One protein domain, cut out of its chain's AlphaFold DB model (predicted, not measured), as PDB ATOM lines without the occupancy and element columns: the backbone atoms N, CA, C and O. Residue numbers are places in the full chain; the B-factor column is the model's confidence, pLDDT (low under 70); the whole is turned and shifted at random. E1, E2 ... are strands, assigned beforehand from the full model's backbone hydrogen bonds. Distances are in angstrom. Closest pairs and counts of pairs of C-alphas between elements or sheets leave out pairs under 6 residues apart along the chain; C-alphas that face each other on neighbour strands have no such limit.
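This is residues 187 to 343 of the 362 residues of an uncharacterized protein of Bacillus beveridgei (UniProt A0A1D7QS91). The chain is wound in stacked turns, a solenoid with three walls, each wall a sheet of parallel strands: E1, E4, E7, E10, E13, E17; E2, E5, E8, E11, E14; and E3, E6, E9, E12, E16, E15. Residues 187 to 207, with no named element, loop over the end of the stack at E1, E2 and E3; E15, E16 and E17 lie at the other end. The printed part has 157 residues with 17 named strands, E1 to E17 in order, and no named helix. The class is all strand, though under half of the residues, 72, are in named elements. The whole is compact, with a radius of gyration of the C-alphas of 14.5 A and spans of 38 by 32 by 29 A.

E1, residues 208 to 212, begins at C-alpha 208 (192.695, 228.252, 275.736) and is 13.1 A long; E2 is 214 to 216 and E3 223 to 226. Then come E4, 229 to 233, E5, 241 to 245, and E6, 250 to 255, the longest strand by residues, 16.2 A. E7 is 258 to 261, E8 263 to 267, and E9 271 to 275. E10 is 279 to 282, E11 285 to 288, and E12 295 to 299, 13.8 A long. E13 is 303 to 306, E14 310 to 312, E15 319 to 321, and E16 333 to 336. E17, 340 to 342, ends at C-alpha 342 (190.902, 210.257, 258.137).

In the first sheet, with edge strands E1 and E17, N 210 and O 230 of E1 and E4 are 2.8 A apart, within hydrogen-bond range. In the second, E5 and E8 stand at 23 degrees, with N 243 and O 264 at 2.8 A. In the third, N 254 of E6 and O 274 of E9 are 2.8 A apart. E16 is an inner strand between E12 and the edge strand E15; E16 and E15 stand at 49 degrees, with N 320 and O 334 at 2.9 A. The second and third sheets form a sandwich, two sheets face to face, their best planes 40 degrees apart. E6 runs on into E7 at 99 degrees. The closest C-alphas of E4 and E5 are those of Val 233 and Gly 241, 4.6 A. E1 and E3 are apart.

The two C-alphas farthest apart are those of Asp 199 and Gly 343, 44.3 A. The printed part has no cut. The link E15 to E16, 11 residues, is long; the others are tight or short. Mean pLDDT of the printed part is 80.0; 31 residues are under 70, among them 187 to 205.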
ATOM      1  N   LEU A 187     188.689 232.897 276.637       52.75
ATOM      2  CA  LEU A 187     188.907 234.231 276.092       52.75
ATOM      3  C   LEU A 187     187.729 234.578 275.171       52.75
ATOM      4  O   LEU A 187     187.907 234.851 273.986       52.75
ATOM      5  N   GLU A 188     186.515 234.616 275.727       43.84
ATOM      6  CA  GLU A 188     185.368 235.208 275.045       43.84
ATOM      7  C   GLU A 188     185.645 236.701 274.844       43.84
ATOM      8  O   GLU A 188     185.548 237.514 275.774       43.84
ATOM      9  N   ASN A 189     185.992 237.125 273.624       44.12
ATOM     10  CA  ASN A 189     185.817 238.534 273.310       44.12
ATOM     11  C   ASN A 189     185.508 238.861 271.854       44.12
ATOM     12  O   ASN A 189     186.305 238.702 270.928       44.12
ATOM     13  N   SER A 190     184.332 239.470 271.723       41.16
ATOM     14  CA  SER A 190     183.800 240.113 270.536       41.16
ATOM     15  C   SER A 190     184.811 241.075 269.893       41.16
ATOM     16  O   SER A 190     185.310 242.010 270.519       41.16
ATOM     17  N   ASN A 191     185.020 240.906 268.588       42.34
ATOM     18  CA  ASN A 191     185.714 241.838 267.694       42.34
ATOM     19  C   ASN A 191     187.253 241.909 267.826       42.34
ATOM     20  O   ASN A 191     187.813 242.957 268.139       42.34
ATOM     21  N   ASN A 192     187.926 240.837 267.393       49.25
ATOM     22  CA  ASN A 192     189.302 240.851 266.871       49.25
ATOM     23  C   ASN A 192     190.397 241.253 267.889       49.25
ATOM     24  O   ASN A 192     190.966 242.351 267.795       49.25
ATOM     25  N   PRO A 193     190.747 240.369 268.841       46.16
ATOM     26  CA  PRO A 193     191.951 240.542 269.625       46.16
ATOM     27  C   PRO A 193     193.145 240.221 268.721       46.16
ATOM     28  O   PRO A 193     193.555 239.075 268.557       46.16
ATOM     29  N   ASN A 194     193.781 241.250 268.161       48.31
ATOM     30  CA  ASN A 194     195.218 241.117 267.963       48.31
ATOM     31  C   ASN A 194     195.787 240.805 269.355       48.31
ATOM     32  O   ASN A 194     195.758 241.692 270.208       48.31
ATOM     33  N   LEU A 195     196.352 239.616 269.584       55.31
ATOM     34  CA  LEU A 195     197.069 239.268 270.827       55.31
ATOM     35  C   LEU A 195     198.348 240.122 271.024       55.31
ATOM     36  O   LEU A 195     199.201 239.835 271.857       55.31
ATOM     37  N   LYS A 196     198.490 241.213 270.260       44.00
ATOM     38  CA  LYS A 196     199.484 242.264 270.433       44.00
ATOM     39  C   LYS A 196     199.141 243.116 271.649       44.00
ATOM     40  O   LYS A 196     198.632 244.228 271.517       44.00
ATOM     41  N   THR A 197     199.520 242.654 272.828       39.56
ATOM     42  CA  THR A 197     199.879 243.578 273.900       39.56
ATOM     43  C   THR A 197     201.388 243.774 273.856       39.56
ATOM     44  O   THR A 197     202.136 242.961 274.384       39.56
ATOM     45  N   GLU A 198     201.847 244.867 273.228       42.47
ATOM     46  CA  GLU A 198     203.260 245.309 273.268       42.47
ATOM     47  C   GLU A 198     203.817 245.419 274.708       42.47
ATOM     48  O   GLU A 198     205.031 245.454 274.889       42.47
ATOM     49  N   ASP A 199     202.947 245.410 275.728       40.78
ATOM     50  CA  ASP A 199     203.287 245.604 277.140       40.78
ATOM     51  C   ASP A 199     203.097 244.365 278.045       40.78
ATOM     52  O   ASP A 199     203.375 244.452 279.240       40.78
ATOM     53  N   ASN A 200     202.644 243.214 277.528       43.53
ATOM     54  CA  ASN A 200     202.568 241.963 278.299       43.53
ATOM     55  C   ASN A 200     202.648 240.759 277.347       43.53
ATOM     56  O   ASN A 200     201.699 240.555 276.587       43.53
ATOM     57  N   PRO A 201     203.725 239.951 277.365       52.62
ATOM     58  CA  PRO A 201     203.688 238.653 276.706       52.62
ATOM     59  C   PRO A 201     202.587 237.827 277.372       52.62
ATOM     60  O   PRO A 201     202.532 237.738 278.600       52.62
ATOM     61  N   ILE A 202     201.684 237.263 276.576       56.19
ATOM     62  CA  ILE A 202     200.678 236.333 277.084       56.19
ATOM     63  C   ILE A 202     201.425 235.039 277.400       56.19
ATOM     64  O   ILE A 202     201.652 234.210 276.529       56.19
ATOM     65  N   THR A 203     201.928 234.931 278.627       54.34
ATOM     66  CA  THR A 203     202.725 233.785 279.091       54.34
ATOM     67  C   THR A 203     201.866 232.628 279.593       54.34
ATOM     68  O   THR A 203     202.417 231.660 280.102       54.34
ATOM     69  N   ASP A 204     200.541 232.746 279.511       61.69
ATOM     70  CA  ASP A 204     199.604 231.775 280.072       61.69
ATOM     71  C   ASP A 204     198.420 231.598 279.110       61.69
ATOM     72  O   ASP A 204     197.356 232.179 279.289       61.69
ATOM     73  N   LEU A 205     198.675 230.884 278.009       68.50
ATOM     74  CA  LEU A 205     197.664 230.424 277.044       68.50
ATOM     75  C   LEU A 205     197.300 228.952 277.301       68.50
ATOM     76  O   LEU A 205     197.007 228.208 276.370       68.50
ATOM     77  N   LYS A 206     197.396 228.508 278.557       71.44
ATOM     78  CA  LYS A 206     197.083 227.126 278.913       71.44
ATOM     79  C   LYS A 206     195.595 226.881 278.752       71.44
ATOM     80  O   LYS A 206     194.808 227.699 279.215       71.44
ATOM     81  N   ASN A 207     195.239 225.773 278.104       69.19
ATOM     82  CA  ASN A 207     193.860 225.318 277.932       69.19
ATOM     83  C   ASN A 207     192.951 226.413 277.341       69.19
ATOM     84  O   ASN A 207     191.903 226.728 277.893       69.19
ATOM     85  N   THR A 208     193.400 227.081 276.276       75.06
ATOM     86  CA  THR A 208     192.695 228.252 275.736       75.06
ATOM     87  C   THR A 208     191.853 227.896 274.515       75.06
ATOM     88  O   THR A 208     192.370 227.390 273.516       75.06
ATOM     89  N   VAL A 209     190.574 228.274 274.565       74.31
ATOM     90  CA  VAL A 209     189.667 228.291 273.412       74.31
ATOM     91  C   VAL A 209     189.674 229.679 272.780       74.31
ATOM     92  O   VAL A 209     189.415 230.691 273.440       74.31
ATOM     93  N   PHE A 210     189.967 229.743 271.486       78.19
ATOM     94  CA  PHE A 210     189.875 230.965 270.704       78.19
ATOM     95  C   PHE A 210     188.601 230.972 269.863       78.19
ATOM     96  O   PHE A 210     188.512 230.278 268.846       78.19
ATOM     97  N   THR A 211     187.668 231.843 270.239       71.88
ATOM     98  CA  THR A 211     186.445 232.121 269.478       71.88
ATOM     99  C   THR A 211     186.480 233.527 268.860       71.88
ATOM    100  O   THR A 211     187.185 234.427 269.330       71.88
ATOM    101  N   GLY A 212     185.760 233.751 267.753       74.31
ATOM    102  CA  GLY A 212     185.628 235.078 267.124       74.31
ATOM    103  C   GLY A 212     185.857 235.096 265.608       74.31
ATOM    104  O   GLY A 212     185.577 234.123 264.933       74.31
ATOM    105  N   TYR A 213     186.338 236.218 265.043       78.50
ATOM    106  CA  TYR A 213     186.482 236.392 263.577       78.50
ATOM    107  C   TYR A 213     187.880 236.102 263.023       78.50
ATOM    108  O   TYR A 213     188.028 235.693 261.868       78.50
ATOM    109  N   SER A 214     188.904 236.413 263.811       82.44
ATOM    110  CA  SER A 214     190.304 236.193 263.467       82.44
ATOM    111  C   SER A 214     191.160 236.210 264.723       82.44
ATOM    112  O   SER A 214     190.922 237.029 265.614       82.44
ATOM    113  N   VAL A 215     192.190 235.374 264.744       83.69
ATOM    114  CA  VAL A 215     193.207 235.319 265.792       83.69
ATOM    115  C   VAL A 215     194.545 235.595 265.132       83.69
ATOM    116  O   VAL A 215     194.854 235.048 264.081       83.69
ATOM    117  N   THR A 216     195.362 236.466 265.712       84.75
ATOM    118  CA  THR A 216     196.754 236.625 265.279       84.75
ATOM    119  C   THR A 216     197.647 236.393 266.473       84.75
ATOM    120  O   THR A 216     197.592 237.156 267.441       84.75
ATOM    121  N   LEU A 217     198.461 235.345 266.391       81.50
ATOM    122  CA  LEU A 217     199.402 234.986 267.443       81.50
ATOM    123  C   LEU A 217     200.590 235.973 267.487       81.50
ATOM    124  O   LEU A 217     200.737 236.802 266.583       81.50
ATOM    125  N   PRO A 218     201.419 235.973 268.546       77.94
ATOM    126  CA  PRO A 218     202.545 236.902 268.690       77.94
ATOM    127  C   PRO A 218     203.619 236.720 267.602       77.94
ATOM    128  O   PRO A 218     203.883 235.604 267.169       77.94
ATOM    129  N   SER A 219     204.244 237.818 267.144       67.75
ATOM    130  CA  SER A 219     205.036 237.817 265.899       67.75
ATOM    131  C   SER A 219     206.547 237.723 266.002       67.75
ATOM    132  O   SER A 219     207.179 237.366 265.015       67.75
ATOM    133  N   ASN A 220     207.157 238.061 267.134       66.25
ATOM    134  CA  ASN A 220     208.552 238.517 267.095       66.25
ATOM    135  C   ASN A 220     209.565 237.643 267.845       66.25
ATOM    136  O   ASN A 220     210.744 237.991 267.827       66.25
ATOM    137  N   GLU A 221     209.150 236.556 268.492       77.00
ATOM    138  CA  GLU A 221     210.039 235.680 269.266       77.00
ATOM    139  C   GLU A 221     209.565 234.228 269.172       77.00
ATOM    140  O   GLU A 221     208.407 233.982 268.833       77.00
ATOM    141  N   ASP A 222     210.461 233.283 269.461       84.12
ATOM    142  CA  ASP A 222     210.071 231.891 269.666       84.12
ATOM    143  C   ASP A 222     209.221 231.805 270.935       84.12
ATOM    144  O   ASP A 222     209.601 232.353 271.976       84.12
ATOM    145  N   TYR A 223     208.080 231.128 270.867       82.75
ATOM    146  CA  TYR A 223     207.197 230.968 272.017       82.75
ATOM    147  C   TYR A 223     206.688 229.539 272.142       82.75
ATOM    148  O   TYR A 223     206.563 228.803 271.163       82.75
ATOM    149  N   VAL A 224     206.411 229.169 273.389       85.88
ATOM    150  CA  VAL A 224     205.852 227.877 273.765       85.88
ATOM    151  C   VAL A 224     204.510 228.135 274.431       85.88
ATOM    152  O   VAL A 224     204.434 228.937 275.366       85.88
ATOM    153  N   ILE A 225     203.470 227.485 273.932       84.94
ATOM    154  CA  ILE A 225     202.157 227.417 274.561       84.94
ATOM    155  C   ILE A 225     202.054 226.033 275.184       84.94
ATOM    156  O   ILE A 225     202.269 225.036 274.510       84.94
ATOM    157  N   ASP A 226     201.788 225.971 276.479       83.69
ATOM    158  CA  ASP A 226     201.587 224.705 277.179       83.69
ATOM    159  C   ASP A 226     200.091 224.392 277.234       83.69
ATOM    160  O   ASP A 226     199.313 225.290 277.522       83.69
ATOM    161  N   GLY A 227     199.697 223.134 277.059       78.56
ATOM    162  CA  GLY A 227     198.304 222.695 277.134       78.56
ATOM    163  C   GLY A 227     197.576 222.711 275.787       78.56
ATOM    164  O   GLY A 227     198.087 223.272 274.812       78.56
ATOM    165  N   PRO A 228     196.402 222.064 275.728       78.25
ATOM    166  CA  PRO A 228     195.607 221.993 274.516       78.25
ATOM    167  C   PRO A 228     195.102 223.373 274.079       78.25
ATOM    168  O   PRO A 228     194.874 224.261 274.911       78.25
ATOM    169  N   LEU A 229     194.901 223.541 272.772       82.75
ATOM    170  CA  LEU A 229     194.351 224.754 272.159       82.75
ATOM    171  C   LEU A 229     193.194 224.431 271.220       82.75
ATOM    172  O   LEU A 229     193.313 223.547 270.378       82.75
ATOM    173  N   ALA A 230     192.129 225.226 271.288       82.75
ATOM    174  CA  ALA A 230     191.013 225.153 270.350       82.75
ATOM    175  C   ALA A 230     190.862 226.433 269.527       82.75
ATOM    176  O   ALA A 230     190.973 227.546 270.044       82.75
ATOM    177  N   PHE A 231     190.551 226.275 268.243       84.25
ATOM    178  CA  PHE A 231     190.217 227.353 267.324       84.25
ATOM    179  C   PHE A 231     188.846 227.083 266.695       84.25
ATOM    180  O   PHE A 231     188.721 226.210 265.838       84.25
ATOM    181  N   SER A 232     187.850 227.889 267.066       78.81
ATOM    182  CA  SER A 232     186.547 227.953 266.395       78.81
ATOM    183  C   SER A 232     186.278 229.405 266.009       78.81
ATOM    184  O   SER A 232     185.783 230.233 266.778       78.81
ATOM    185  N   VAL A 233     186.756 229.774 264.823       78.19
ATOM    186  CA  VAL A 233     186.815 231.168 264.381       78.19
ATOM    187  C   VAL A 233     185.965 231.313 263.126       78.19
ATOM    188  O   VAL A 233     186.340 230.820 262.066       78.19
ATOM    189  N   THR A 234     184.862 232.052 263.217       75.94
ATOM    190  CA  THR A 234     183.846 232.181 262.165       75.94
ATOM    191  C   THR A 234     183.537 233.650 261.900       75.94
ATOM    192  O   THR A 234     183.326 234.443 262.816       75.94
ATOM    193  N   LYS A 235     183.503 234.059 260.628       78.44
ATOM    194  CA  LYS A 235     183.143 235.420 260.199       78.44
ATOM    195  C   LYS A 235     181.643 235.679 260.373       78.44
ATOM    196  O   LYS A 235     180.821 234.776 260.340       78.44
ATOM    197  N   ASN A 236     181.256 236.957 260.439       75.12
ATOM    198  CA  ASN A 236     179.851 237.395 260.559       75.12
ATOM    199  C   ASN A 236     178.881 236.857 259.494       75.12
ATOM    200  O   ASN A 236     177.669 236.931 259.671       75.12
ATOM    201  N   ASN A 237     179.397 236.422 258.351       75.56
ATOM    202  CA  ASN A 237     178.623 235.873 257.246       75.56
ATOM    203  C   ASN A 237     178.628 234.335 257.210       75.56
ATOM    204  O   ASN A 237     178.132 233.784 256.233       75.56
ATOM    205  N   GLY A 238     179.181 233.676 258.232       75.38
ATOM    206  CA  GLY A 238     179.350 232.223 258.288       75.38
ATOM    207  C   GLY A 238     180.594 231.703 257.561       75.38
ATOM    208  O   GLY A 238     180.819 230.502 257.543       75.38
ATOM    209  N   ASP A 239     181.413 232.572 256.958       80.12
ATOM    210  CA  ASP A 239     182.660 232.137 256.316       80.12
ATOM    211  C   ASP A 239     183.721 231.763 257.366       80.12
ATOM    212  O   ASP A 239     183.788 232.374 258.435       80.12
ATOM    213  N   ARG A 240     184.645 230.866 257.001       82.38
ATOM    214  CA  ARG A 240     185.804 230.492 257.829       82.38
ATOM    215  C   ARG A 240     186.608 231.728 258.268       82.38
ATOM    216  O   ARG A 240     186.982 232.581 257.441       82.38
ATOM    217  N   GLY A 241     186.849 231.856 259.569       86.44
ATOM    218  CA  GLY A 241     187.742 232.846 260.171       86.44
ATOM    219  C   GLY A 241     189.213 232.499 259.950       86.44
ATOM    220  O   GLY A 241     189.531 231.460 259.381       86.44
ATOM    221  N   GLU A 242     190.125 233.393 260.331       89.56
ATOM    222  CA  GLU A 242     191.564 233.212 260.072       89.56
ATOM    223  C   GLU A 242     192.373 233.200 261.373       89.56
ATOM    224  O   GLU A 242     192.311 234.151 262.154       89.56
ATOM    225  N   VAL A 243     193.155 232.141 261.578       88.31
ATOM    226  CA  VAL A 243     194.200 232.041 262.599       88.31
ATOM    227  C   VAL A 243     195.533 232.311 261.912       88.31
ATOM    228  O   VAL A 243     196.068 231.478 261.185       88.31
ATOM    229  N   THR A 244     196.062 233.514 262.108       89.00
ATOM    230  CA  THR A 244     197.309 233.951 261.493       89.00
ATOM    231  C   THR A 244     198.486 233.711 262.431       89.00
ATOM    232  O   THR A 244     198.599 234.344 263.487       89.00
ATOM    233  N   PHE A 245     199.424 232.883 261.981       83.19
ATOM    234  CA  PHE A 245     200.754 232.769 262.564       83.19
ATOM    235  C   PHE A 245     201.649 233.800 261.881       83.19
ATOM    236  O   PHE A 245     202.030 233.622 260.720       83.19
ATOM    237  N   PRO A 246     201.937 234.933 262.534       75.62
ATOM    238  CA  PRO A 246     202.689 236.013 261.908       75.62
ATOM    239  C   PRO A 246     204.090 235.573 261.465       75.62
ATOM    240  O   PRO A 246     204.692 234.659 262.021       75.62
ATOM    241  N   GLY A 247     204.612 236.256 260.448       66.31
ATOM    242  CA  GLY A 247     205.914 235.942 259.867       66.31
ATOM    243  C   GLY A 247     207.006 236.849 260.410       66.31
ATOM    244  O   GLY A 247     206.911 238.063 260.230       66.31
ATOM    245  N   SER A 248     208.047 236.264 261.012       67.00
ATOM    246  CA  SER A 248     209.369 236.889 261.204       67.00
ATOM    247  C   SER A 248     210.405 235.962 261.866       67.00
ATOM    248  O   SER A 248     210.985 236.330 262.883       67.00
ATOM    249  N   LYS A 249     210.725 234.804 261.260       70.00
ATOM    250  CA  LYS A 249     211.691 233.831 261.829       70.00
ATOM    251  C   LYS A 249     211.317 233.417 263.252       70.00
ATOM    252  O   LYS A 249     212.146 233.520 264.152       70.00
ATOM    253  N   SER A 250     210.072 233.007 263.437       79.12
ATOM    254  CA  SER A 250     209.536 232.604 264.733       79.12
ATOM    255  C   SER A 250     209.166 231.129 264.712       79.12
ATOM    256  O   SER A 250     208.518 230.665 263.768       79.12
ATOM    257  N   THR A 251     209.534 230.420 265.769       84.75
ATOM    258  CA  THR A 251     209.024 229.084 266.060       84.75
ATOM    259  C   THR A 251     207.931 229.180 267.116       84.75
ATOM    260  O   THR A 251     208.133 229.746 268.189       84.75
ATOM    261  N   ALA A 252     206.769 228.618 266.811       87.88
ATOM    262  CA  ALA A 252     205.669 228.459 267.746       87.88
ATOM    263  C   ALA A 252     205.560 226.976 268.100       87.88
ATOM    264  O   ALA A 252     205.359 226.159 267.203       87.88
ATOM    265  N   VAL A 253     205.720 226.633 269.376       91.81
ATOM    266  CA  VAL A 253     205.570 225.256 269.867       91.81
ATOM    267  C   VAL A 253     204.337 225.179 270.757       91.81
ATOM    268  O   VAL A 253     204.211 225.981 271.680       91.81
ATOM    269  N   ILE A 254     203.445 224.231 270.502       90.94
ATOM    270  CA  ILE A 254     202.331 223.894 271.390       90.94
ATOM    271  C   ILE A 254     202.656 222.563 272.057       90.94
ATOM    272  O   ILE A 254     202.906 221.583 271.367       90.94
ATOM    273  N   ASN A 255     202.659 222.529 273.385       92.25
ATOM    274  CA  ASN A 255     202.822 221.314 274.176       92.25
ATOM    275  C   ASN A 255     201.447 220.797 274.600       92.25
ATOM    276  O   ASN A 255     201.026 221.017 275.739       92.25
ATOM    277  N   GLY A 256     200.751 220.148 273.677       87.88
ATOM    278  CA  GLY A 256     199.393 219.655 273.856       87.88
ATOM    279  C   GLY A 256     198.673 219.534 272.522       87.88
ATOM    280  O   GLY A 256     199.226 219.879 271.473       87.88
ATOM    281  N   ASP A 257     197.438 219.062 272.597       87.25
ATOM    282  CA  ASP A 257     196.619 218.791 271.423       87.25
ATOM    283  C   ASP A 257     196.034 220.074 270.831       87.25
ATOM    284  O   ASP A 257     195.845 221.086 271.517       87.25
ATOM    285  N   VAL A 258     195.771 220.059 269.527       89.88
ATOM    286  CA  VAL A 258     195.223 221.219 268.818       89.88
ATOM    287  C   VAL A 258     193.958 220.840 268.086       89.88
ATOM    288  O   VAL A 258     193.980 219.978 267.215       89.88
ATOM    289  N   TYR A 259     192.897 221.585 268.369       86.00
ATOM    290  CA  TYR A 259     191.577 221.423 267.787       86.00
ATOM    291  C   TYR A 259     191.273 222.615 266.874       86.00
ATOM    292  O   TYR A 259     191.331 223.771 267.301       86.00
ATOM    293  N   ALA A 260     190.987 222.366 265.599       87.06
ATOM    294  CA  ALA A 260     190.692 223.407 264.619       87.06
ATOM    295  C   ALA A 260     189.457 223.048 263.788       87.06
ATOM    296  O   ALA A 260     189.472 222.110 262.991       87.06
ATOM    297  N   ALA A 261     188.401 223.843 263.946       84.56
ATOM    298  CA  ALA A 261     187.112 223.614 263.309       84.56
ATOM    299  C   ALA A 261     186.693 224.825 262.471       84.56
ATOM    300  O   ALA A 261     186.601 225.947 262.971       84.56
ATOM    301  N   SER A 262     186.442 224.616 261.176       84.44
ATOM    302  CA  SER A 262     185.966 225.658 260.258       84.44
ATOM    303  C   SER A 262     186.876 226.899 260.184       84.44
ATOM    304  O   SER A 262     186.404 228.020 259.972       84.44
ATOM    305  N   VAL A 263     188.200 226.721 260.306       87.94
ATOM    306  CA  VAL A 263     189.179 227.829 260.326       87.94
ATOM    307  C   VAL A 263     190.104 227.827 259.110       87.94
ATOM    308  O   VAL A 263     190.322 226.818 258.445       87.94
ATOM    309  N   ILE A 264     190.710 228.980 258.829       93.06
ATOM    310  CA  ILE A 264     191.879 229.093 257.953       93.06
ATOM    311  C   ILE A 264     193.117 229.256 258.834       93.06
ATOM    312  O   ILE A 264     193.268 230.284 259.495       93.06
ATOM    313  N   ILE A 265     194.016 228.276 258.819       93.00
ATOM    314  CA  ILE A 265     195.329 228.359 259.465       93.00
ATOM    315  C   ILE A 265     196.298 228.992 258.462       93.00
ATOM    316  O   ILE A 265     196.763 228.330 257.535       93.00
ATOM    317  N   ASP A 266     196.581 230.288 258.614       92.38
ATOM    318  CA  ASP A 266     197.471 231.040 257.720       92.38
ATOM    319  C   ASP A 266     198.880 231.146 258.329       92.38
ATOM    320  O   ASP A 266     199.131 231.921 259.263       92.38
ATOM    321  N   VAL A 267     199.809 230.349 257.793       89.88
ATOM    322  CA  VAL A 267     201.218 230.298 258.202       89.88
ATOM    323  C   VAL A 267     202.050 231.199 257.297       89.88
ATOM    324  O   VAL A 267     202.303 230.903 256.123       89.88
ATOM    325  N   LYS A 268     202.520 232.316 257.858       90.12
ATOM    326  CA  LYS A 268     203.334 233.294 257.125       90.12
ATOM    327  C   LYS A 268     204.776 232.820 256.912       90.12
ATOM    328  O   LYS A 268     205.221 231.815 257.465       90.12
ATOM    329  N   GLN A 269     205.508 233.557 256.075       87.38
ATOM    330  CA  GLN A 269     206.906 233.279 255.731       87.38
ATOM    331  C   GLN A 269     207.836 233.170 256.954       87.38
ATOM    332  O   GLN A 269     207.737 233.970 257.887       87.38
ATOM    333  N   ASP A 270     208.824 232.277 256.865       87.12
ATOM    334  CA  ASP A 270     209.854 232.068 257.893       87.12
ATOM    335  C   ASP A 270     209.257 231.670 259.265       87.12
ATOM    336  O   ASP A 270     209.746 232.124 260.297       87.12
ATOM    337  N   THR A 271     208.205 230.847 259.287       87.44
ATOM    338  CA  THR A 271     207.534 230.400 260.521       87.44
ATOM    339  C   THR A 271     207.483 228.877 260.592       87.44
ATOM    340  O   THR A 271     207.153 228.201 259.617       87.44
ATOM    341  N   THR A 272     207.813 228.314 261.751       89.31
ATOM    342  CA  THR A 272     207.616 226.886 262.033       89.31
ATOM    343  C   THR A 272     206.628 226.749 263.172       89.31
ATOM    344  O   THR A 272     206.823 227.331 264.236       89.31
ATOM    345  N   PHE A 273     205.556 226.012 262.918       91.56
ATOM    346  CA  PHE A 273     204.539 225.695 263.902       91.56
ATOM    347  C   PHE A 273     204.653 224.217 264.260       91.56
ATOM    348  O   PHE A 273     204.510 223.364 263.388       91.56
ATOM    349  N   THR A 274     204.967 223.923 265.514       94.88
ATOM    350  CA  THR A 274     205.167 222.561 266.007       94.88
ATOM    351  C   THR A 274     204.129 222.255 267.073       94.88
ATOM    352  O   THR A 274     203.991 223.010 268.030       94.88
ATOM    353  N   ILE A 275     203.426 221.144 266.915       95.62
ATOM    354  CA  ILE A 275     202.436 220.626 267.856       95.62
ATOM    355  C   ILE A 275     203.046 219.366 268.465       95.62
ATOM    356  O   ILE A 275     203.376 218.442 267.733       95.62
ATOM    357  N   LEU A 276     203.281 219.362 269.774       95.81
ATOM    358  CA  LEU A 276     203.747 218.202 270.533       95.81
ATOM    359  C   LEU A 276     202.531 217.539 271.183       95.81
ATOM    360  O   LEU A 276     202.283 217.715 272.377       95.81
ATOM    361  N   GLY A 277     201.761 216.848 270.351       92.12
ATOM    362  CA  GLY A 277     200.438 216.315 270.643       92.12
ATOM    363  C   GLY A 277     199.720 215.972 269.341       92.12
ATOM    364  O   GLY A 277     200.314 216.043 268.258       92.12
ATOM    365  N   ASP A 278     198.447 215.633 269.456       90.62
ATOM    366  CA  ASP A 278     197.611 215.264 268.325       90.62
ATOM    367  C   ASP A 278     196.952 216.507 267.692       90.62
ATOM    368  O   ASP A 278     196.706 217.531 268.340       90.62
ATOM    369  N   LEU A 279     196.717 216.445 266.378       93.12
ATOM    370  CA  LEU A 279     196.039 217.492 265.613       93.12
ATOM    371  C   LEU A 279     194.680 216.996 265.147       93.12
ATOM    372  O   LEU A 279     194.565 215.990 264.457       93.12
ATOM    373  N   TYR A 280     193.672 217.789 265.438       87.56
ATOM    374  CA  TYR A 280     192.276 217.464 265.290       87.56
ATOM    375  C   TYR A 280     191.633 218.531 264.395       87.56
ATOM    376  O   TYR A 280     191.551 219.702 264.777       87.56
ATOM    377  N   VAL A 281     191.255 218.176 263.158       88.06
ATOM    378  CA  VAL A 281     190.830 219.156 262.138       88.06
ATOM    379  C   VAL A 281     189.491 218.814 261.493       88.06
ATOM    380  O   VAL A 281     189.296 217.709 260.999       88.06
ATOM    381  N   TYR A 282     188.598 219.805 261.430       83.75
ATOM    382  CA  TYR A 282     187.347 219.749 260.670       83.75
ATOM    383  C   TYR A 282     187.207 220.957 259.761       83.75
ATOM    384  O   TYR A 282     187.276 222.093 260.236       83.75
ATOM    385  N   ASN A 283     186.980 220.744 258.462       83.44
ATOM    386  CA  ASN A 283     186.726 221.835 257.511       83.44
ATOM    387  C   ASN A 283     187.754 222.984 257.623       83.44
ATOM    388  O   ASN A 283     187.417 224.169 257.578       83.44
ATOM    389  N   THR A 284     189.023 222.638 257.788       88.88
ATOM    390  CA  THR A 284     190.142 223.555 257.981       88.88
ATOM    391  C   THR A 284     190.900 223.763 256.675       88.88
ATOM    392  O   THR A 284     191.143 222.840 255.901       88.88
ATOM    393  N   THR A 285     191.291 225.008 256.405       93.81
ATOM    394  CA  THR A 285     192.186 225.330 255.288       93.81
ATOM    395  C   THR A 285     193.566 225.681 255.816       93.81
ATOM    396  O   THR A 285     193.726 226.682 256.514       93.81
ATOM    397  N   PHE A 286     194.580 224.919 255.422       93.88
ATOM    398  CA  PHE A 286     195.976 225.261 255.667       93.88
ATOM    399  C   PHE A 286     196.480 226.147 254.543       93.88
ATOM    400  O   PHE A 286     196.521 225.737 253.385       93.88
ATOM    401  N   LYS A 287     196.870 227.374 254.876       93.06
ATOM    402  CA  LYS A 287     197.326 228.356 253.902       93.06
ATOM    403  C   LYS A 287     198.763 228.757 254.182       93.06
ATOM    404  O   LYS A 287     199.080 229.251 255.262       93.06
ATOM    405  N   PHE A 288     199.616 228.610 253.177       89.75
ATOM    406  CA  PHE A 288     201.026 228.981 253.264       89.75
ATOM    407  C   PHE A 288     201.318 230.238 252.436       89.75
ATOM    408  O   PHE A 288     200.791 230.427 251.339       89.75
ATOM    409  N   ASP A 289     202.169 231.129 252.949       84.12
ATOM    410  CA  ASP A 289     202.596 232.315 252.198       84.12
ATOM    411  C   ASP A 289     203.515 231.920 251.028       84.12
ATOM    412  O   ASP A 289     204.572 231.336 251.236       84.12
ATOM    413  N   ASN A 290     203.152 232.288 249.793       69.69
ATOM    414  CA  ASN A 290     203.783 231.864 248.528       69.69
ATOM    415  C   ASN A 290     205.162 232.516 248.251       69.69
ATOM    416  O   ASN A 290     205.570 232.761 247.114       69.69
ATOM    417  N   SER A 291     205.901 232.861 249.299       67.31
ATOM    418  CA  SER A 291     207.315 233.210 249.203       67.31
ATOM    419  C   SER A 291     208.092 231.918 249.424       67.31
ATOM    420  O   SER A 291     207.803 231.257 250.403       67.31
ATOM    421  N   GLU A 292     209.047 231.526 248.570       67.06
ATOM    422  CA  GLU A 292     209.832 230.259 248.628       67.06
ATOM    423  C   GLU A 292     210.632 229.996 249.938       67.06
ATOM    424  O   GLU A 292     211.609 229.247 249.954       67.06
ATOM    425  N   ARG A 293     210.272 230.668 251.023       80.25
ATOM    426  CA  ARG A 293     210.807 230.638 252.371       80.25
ATOM    427  C   ARG A 293     210.136 229.558 253.216       80.25
ATOM    428  O   ARG A 293     209.119 228.982 252.842       80.25
ATOM    429  N   ASN A 294     210.735 229.290 254.371       82.50
ATOM    430  CA  ASN A 294     210.350 228.179 255.231       82.50
ATOM    431  C   ASN A 294     209.071 228.513 256.006       82.50
ATOM    432  O   ASN A 294     209.114 229.324 256.923       82.50
ATOM    433  N   SER A 295     207.962 227.872 255.653       88.75
ATOM    434  CA  SER A 295     206.692 227.948 256.381       88.75
ATOM    435  C   SER A 295     206.152 226.541 256.528       88.75
ATOM    436  O   SER A 295     205.749 225.965 255.526       88.75
ATOM    437  N   ASN A 296     206.199 225.969 257.727       91.44
ATOM    438  CA  ASN A 296     205.859 224.562 257.944       91.44
ATOM    439  C   ASN A 296     205.014 224.385 259.198       91.44
ATOM    440  O   ASN A 296     205.220 225.093 260.185       91.44
ATOM    441  N   ILE A 297     204.124 223.399 259.148       94.62
ATOM    442  CA  ILE A 297     203.435 222.853 260.315       94.62
ATOM    443  C   ILE A 297     203.983 221.448 260.543       94.62
ATOM    444  O   ILE A 297     204.143 220.700 259.580       94.62
ATOM    445  N   CYS A 298     204.279 221.090 261.786       96.56
ATOM    446  CA  CYS A 298     204.650 219.735 262.159       96.56
ATOM    447  C   CYS A 298     203.873 219.272 263.382       96.56
ATOM    448  O   CYS A 298     203.864 219.966 264.394       96.56
ATOM    449  N   VAL A 299     203.264 218.099 263.272       97.06
ATOM    450  CA  VAL A 299     202.521 217.428 264.334       97.06
ATOM    451  C   VAL A 299     203.354 216.246 264.810       97.06
ATOM    452  O   VAL A 299     203.532 215.268 264.085       97.06
ATOM    453  N   ASP A 300     203.910 216.337 266.010       97.12
ATOM    454  CA  ASP A 300     204.574 215.210 266.658       97.12
ATOM    455  C   ASP A 300     203.533 214.325 267.365       97.12
ATOM    456  O   ASP A 300     203.486 214.250 268.592       97.12
ATOM    457  N   GLY A 301     202.652 213.731 266.559       93.88
ATOM    458  CA  GLY A 301     201.460 213.004 266.988       93.88
ATOM    459  C   GLY A 301     200.611 212.538 265.803       93.88
ATOM    460  O   GLY A 301     201.059 212.552 264.646       93.88
ATOM    461  N   ASN A 302     199.394 212.093 266.101       90.19
ATOM    462  CA  ASN A 302     198.391 211.698 265.116       90.19
ATOM    463  C   ASN A 302     197.689 212.924 264.518       90.19
ATOM    464  O   ASN A 302     197.607 213.986 265.134       90.19
ATOM    465  N   ILE A 303     197.160 212.764 263.305       89.12
ATOM    466  CA  ILE A 303     196.251 213.729 262.684       89.12
ATOM    467  C   ILE A 303     194.890 213.072 262.521       89.12
ATOM    468  O   ILE A 303     194.777 212.067 261.825       89.12
ATOM    469  N   TYR A 304     193.862 213.680 263.093       84.69
ATOM    470  CA  TYR A 304     192.473 213.303 262.909       84.69
ATOM    471  C   TYR A 304     191.822 214.243 261.883       84.69
ATOM    472  O   TYR A 304     191.590 215.423 262.156       84.69
ATOM    473  N   ASP A 305     191.613 213.722 260.673       85.44
ATOM    474  CA  ASP A 305     191.216 214.455 259.466       85.44
ATOM    475  C   ASP A 305     189.725 214.250 259.161       85.44
ATOM    476  O   ASP A 305     189.324 213.271 258.516       85.44
ATOM    477  N   TYR A 306     188.900 215.181 259.647       75.50
ATOM    478  CA  TYR A 306     187.451 215.169 259.481       75.50
ATOM    479  C   TYR A 306     186.992 216.251 258.485       75.50
ATOM    480  O   TYR A 306     187.480 217.378 258.471       75.50
ATOM    481  N   GLY A 307     186.011 215.938 257.638       74.25
ATOM    482  CA  GLY A 307     185.430 216.901 256.689       74.25
ATOM    483  C   GLY A 307     186.332 217.302 255.509       74.25
ATOM    484  O   GLY A 307     187.286 216.613 255.156       74.25
ATOM    485  N   ASP A 308     185.997 218.426 254.865       81.19
ATOM    486  CA  ASP A 308     186.672 218.919 253.658       81.19
ATOM    487  C   ASP A 308     187.829 219.865 254.035       81.19
ATOM    488  O   ASP A 308     187.715 221.105 253.977       81.19
ATOM    489  N   ASN A 309     188.947 219.264 254.452       84.12
ATOM    490  CA  ASN A 309     190.204 219.969 254.692       84.12
ATOM    491  C   ASN A 309     190.910 220.313 253.367       84.12
ATOM    492  O   ASN A 309     190.957 219.509 252.436       84.12
ATOM    493  N   ASP A 310     191.447 221.532 253.271       87.38
ATOM    494  CA  ASP A 310     192.039 222.075 252.038       87.38
ATOM    495  C   ASP A 310     193.445 222.644 252.286       87.38
ATOM    496  O   ASP A 310     193.763 223.114 253.381       87.38
ATOM    497  N   PHE A 311     194.287 222.634 251.256       86.62
ATOM    498  CA  PHE A 311     195.693 223.036 251.318       86.62
ATOM    499  C   PHE A 311     195.964 224.140 250.285       86.62
ATOM    500  O   PHE A 311     196.377 223.892 249.155       86.62
ATOM    501  N   ASP A 312     195.750 225.401 250.669       79.62
ATOM    502  CA  ASP A 312     195.915 226.547 249.772       79.62
ATOM    503  C   ASP A 312     197.381 227.010 249.705       79.62
ATOM    504  O   ASP A 312     198.021 227.334 250.711       79.62
ATOM    505  N   ASN A 313     197.913 227.108 248.485       71.88
ATOM    506  CA  ASN A 313     199.310 227.457 248.190       71.88
ATOM    507  C   ASN A 313     200.356 226.516 248.823       71.88
ATOM    508  O   ASN A 313     201.532 226.883 248.911       71.88
ATOM    509  N   ALA A 314     199.960 225.308 249.231       65.56
ATOM    510  CA  ALA A 314     200.907 224.257 249.578       65.56
ATOM    511  C   ALA A 314     201.699 223.817 248.333       65.56
ATOM    512  O   ALA A 314     201.250 223.955 247.191       65.56
ATOM    513  N   ARG A 315     202.920 223.305 248.533       63.19
ATOM    514  CA  ARG A 315     203.717 222.763 247.412       63.19
ATOM    515  C   ARG A 315     203.173 221.433 246.901       63.19
ATOM    516  O   ARG A 315     203.319 221.136 245.716       63.19
ATOM    517  N   GLU A 316     202.617 220.647 247.808       76.81
ATOM    518  CA  GLU A 316     201.944 219.378 247.569       76.81
ATOM    519  C   GLU A 316     200.729 219.342 248.498       76.81
ATOM    520  O   GLU A 316     200.827 219.787 249.643       76.81
ATOM    521  N   ASP A 317     199.600 218.857 247.989       78.38
ATOM    522  CA  ASP A 317     198.369 218.757 248.769       78.38
ATOM    523  C   ASP A 317     198.458 217.556 249.720       78.38
ATOM    524  O   ASP A 317     198.901 216.471 249.321       78.38
ATOM    525  N   GLY A 318     197.991 217.740 250.955       87.19
ATOM    526  CA  GLY A 318     197.866 216.679 251.949       87.19
ATOM    527  C   GLY A 318     198.930 216.682 253.049       87.19
ATOM    528  O   GLY A 318     199.800 217.551 253.149       87.19
ATOM    529  N   PHE A 319     198.823 215.670 253.907       91.62
ATOM    530  CA  PHE A 319     199.710 215.456 255.043       91.62
ATOM    531  C   PHE A 319     200.923 214.602 254.653       91.62
ATOM    532  O   PHE A 319     200.807 213.626 253.909       91.62
ATOM    533  N   HIS A 320     202.096 214.931 255.198       94.81
ATOM    534  CA  HIS A 320     203.352 214.249 254.884       94.81
ATOM    535  C   HIS A 320     203.988 213.586 256.112       94.81
ATOM    536  O   HIS A 320     204.489 214.263 257.007       94.81
ATOM    537  N   HIS A 321     204.039 212.256 256.113       95.00
ATOM    538  CA  HIS A 321     204.669 211.493 257.190       95.00
ATOM    539  C   HIS A 321     206.195 211.685 257.219       95.00
ATOM    540  O   HIS A 321     206.862 211.555 256.185       95.00
ATOM    541  N   ILE A 322     206.757 211.901 258.408       96.56
ATOM    542  CA  ILE A 322     208.198 211.960 258.698       96.56
ATOM    543  C   ILE A 322     208.523 211.201 259.991       96.56
ATOM    544  O   ILE A 322     207.636 210.889 260.770       96.56
ATOM    545  N   GLU A 323     209.798 210.874 260.225       95.44
ATOM    546  CA  GLU A 323     210.207 210.154 261.448       95.44
ATOM    547  C   GLU A 323     210.305 211.075 262.676       95.44
ATOM    548  O   GLU A 323     210.151 210.616 263.806       95.44
ATOM    549  N   SER A 324     210.580 212.366 262.466       96.06
ATOM    550  CA  SER A 324     210.707 213.365 263.526       96.06
ATOM    551  C   SER A 324     210.488 214.773 262.981       96.06
ATOM    552  O   SER A 324     210.952 215.086 261.886       96.06
ATOM    553  N   CYS A 325     209.874 215.662 263.769       94.12
ATOM    554  CA  CYS A 325     209.774 217.088 263.432       94.12
ATOM    555  C   CYS A 325     211.131 217.802 263.283       94.12
ATOM    556  O   CYS A 325     211.189 218.873 262.678       94.12
ATOM    557  N   ASP A 326     212.230 217.209 263.758       93.56
ATOM    558  CA  ASP A 326     213.584 217.722 263.521       93.56
ATOM    559  C   ASP A 326     214.077 217.475 262.075       93.56
ATOM    560  O   ASP A 326     215.027 218.123 261.625       93.56
ATOM    561  N   ASP A 327     213.423 216.579 261.325       91.19
ATOM    562  CA  ASP A 327     213.826 216.142 259.980       91.19
ATOM    563  C   ASP A 327     213.137 216.918 258.839       91.19
ATOM    564  O   ASP A 327     213.157 216.494 257.681       91.19
ATOM    565  N   ILE A 328     212.521 218.069 259.123       90.69
ATOM    566  CA  ILE A 328     211.806 218.857 258.109       90.69
ATOM    567  C   ILE A 328     212.785 219.438 257.079       90.69
ATOM    568  O   ILE A 328     213.615 220.298 257.385       90.69
ATOM    569  N   THR A 329     212.656 219.006 255.821       84.25
ATOM    570  CA  THR A 329     213.539 219.444 254.725       84.25
ATOM    571  C   THR A 329     212.886 220.365 253.702       84.25
ATOM    572  O   THR A 329     213.605 221.142 253.068       84.25
ATOM    573  N   ASP A 330     211.564 220.294 253.519       85.56
ATOM    574  CA  ASP A 330     210.847 221.142 252.563       85.56
ATOM    575  C   ASP A 330     210.049 222.239 253.279       85.56
ATOM    576  O   ASP A 330     209.828 222.200 254.487       85.56
ATOM    577  N   SER A 331     209.652 223.255 252.514       85.06
ATOM    578  CA  SER A 331     208.789 224.355 252.949       85.06
ATOM    579  C   SER A 331     207.361 224.169 252.423       85.06
ATOM    580  O   SER A 331     207.206 223.655 251.312       85.06
ATOM    581  N   MET A 332     206.367 224.743 253.106       83.81
ATOM    582  CA  MET A 332     204.950 224.818 252.705       83.81
ATOM    583  C   MET A 332     204.239 223.465 252.709       83.81
ATOM    584  O   MET A 332     203.576 223.102 251.734       83.81
ATOM    585  N   LYS A 333     204.440 222.707 253.785       89.19
ATOM    586  CA  LYS A 333     203.823 221.399 254.002       89.19
ATOM    587  C   LYS A 333     203.350 221.261 255.447       89.19
ATOM    588  O   LYS A 333     203.881 221.920 256.349       89.19
ATOM    589  N   VAL A 334     202.367 220.384 255.640       92.88
ATOM    590  CA  VAL A 334     201.963 219.882 256.956       92.88
ATOM    591  C   VAL A 334     202.578 218.499 257.142       92.88
ATOM    592  O   VAL A 334     202.340 217.592 256.344       92.88
ATOM    593  N   TYR A 335     203.401 218.359 258.172       95.75
ATOM    594  CA  TYR A 335     204.105 217.130 258.507       95.75
ATOM    595  C   TYR A 335     203.516 216.457 259.738       95.75
ATOM    596  O   TYR A 335     202.977 217.144 260.604       95.75
ATOM    597  N   TYR A 336     203.678 215.139 259.836       96.56
ATOM    598  CA  TYR A 336     203.278 214.373 261.014       96.56
ATOM    599  C   TYR A 336     204.202 213.184 261.291       96.56
ATOM    600  O   TYR A 336     204.829 212.672 260.360       96.56
ATOM    601  N   THR A 337     204.278 212.749 262.551       96.50
ATOM    602  CA  THR A 337     205.073 211.578 262.980       96.50
ATOM    603  C   THR A 337     204.230 210.344 263.330       96.50
ATOM    604  O   THR A 337     204.761 209.233 263.314       96.50
ATOM    605  N   GLY A 338     202.937 210.516 263.631       93.25
ATOM    606  CA  GLY A 338     201.992 209.440 263.949       93.25
ATOM    607  C   GLY A 338     201.220 208.911 262.737       93.25
ATOM    608  O   GLY A 338     201.767 208.741 261.645       93.25
ATOM    609  N   GLU A 339     199.928 208.642 262.919       88.38
ATOM    610  CA  GLU A 339     199.020 208.208 261.851       88.38
ATOM    611  C   GLU A 339     198.078 209.343 261.413       88.38
ATOM    612  O   GLU A 339     197.712 210.198 262.213       88.38
ATOM    613  N   VAL A 340     197.679 209.352 260.134       85.56
ATOM    614  CA  VAL A 340     196.541 210.168 259.674       85.56
ATOM    615  C   VAL A 340     195.307 209.285 259.734       85.56
ATOM    616  O   VAL A 340     195.163 208.342 258.950       85.56
ATOM    617  N   ILE A 341     194.436 209.596 260.679       81.62
ATOM    618  CA  ILE A 341     193.152 208.960 260.913       81.62
ATOM    619  C   ILE A 341     192.123 209.851 260.226       81.62
ATOM    620  O   ILE A 341     191.643 210.833 260.778       81.62
ATOM    621  N   GLY A 342     191.873 209.548 258.958       68.06
ATOM    622  CA  GLY A 342     190.902 210.257 258.137       68.06
ATOM    623  C   GLY A 342     189.706 209.378 257.810       68.06
ATOM    624  O   GLY A 342     189.815 208.151 257.741       68.06
ATOM    625  N   GLY A 343     188.576 210.026 257.560       52.16
ATOM    626  CA  GLY A 343     187.332 209.349 257.216       52.16
ATOM    627  C   GLY A 343     186.147 210.047 257.847       52.16
ATOM    628  O   GLY A 343     185.455 209.450 258.659       52.16
TER     629      GLY A 343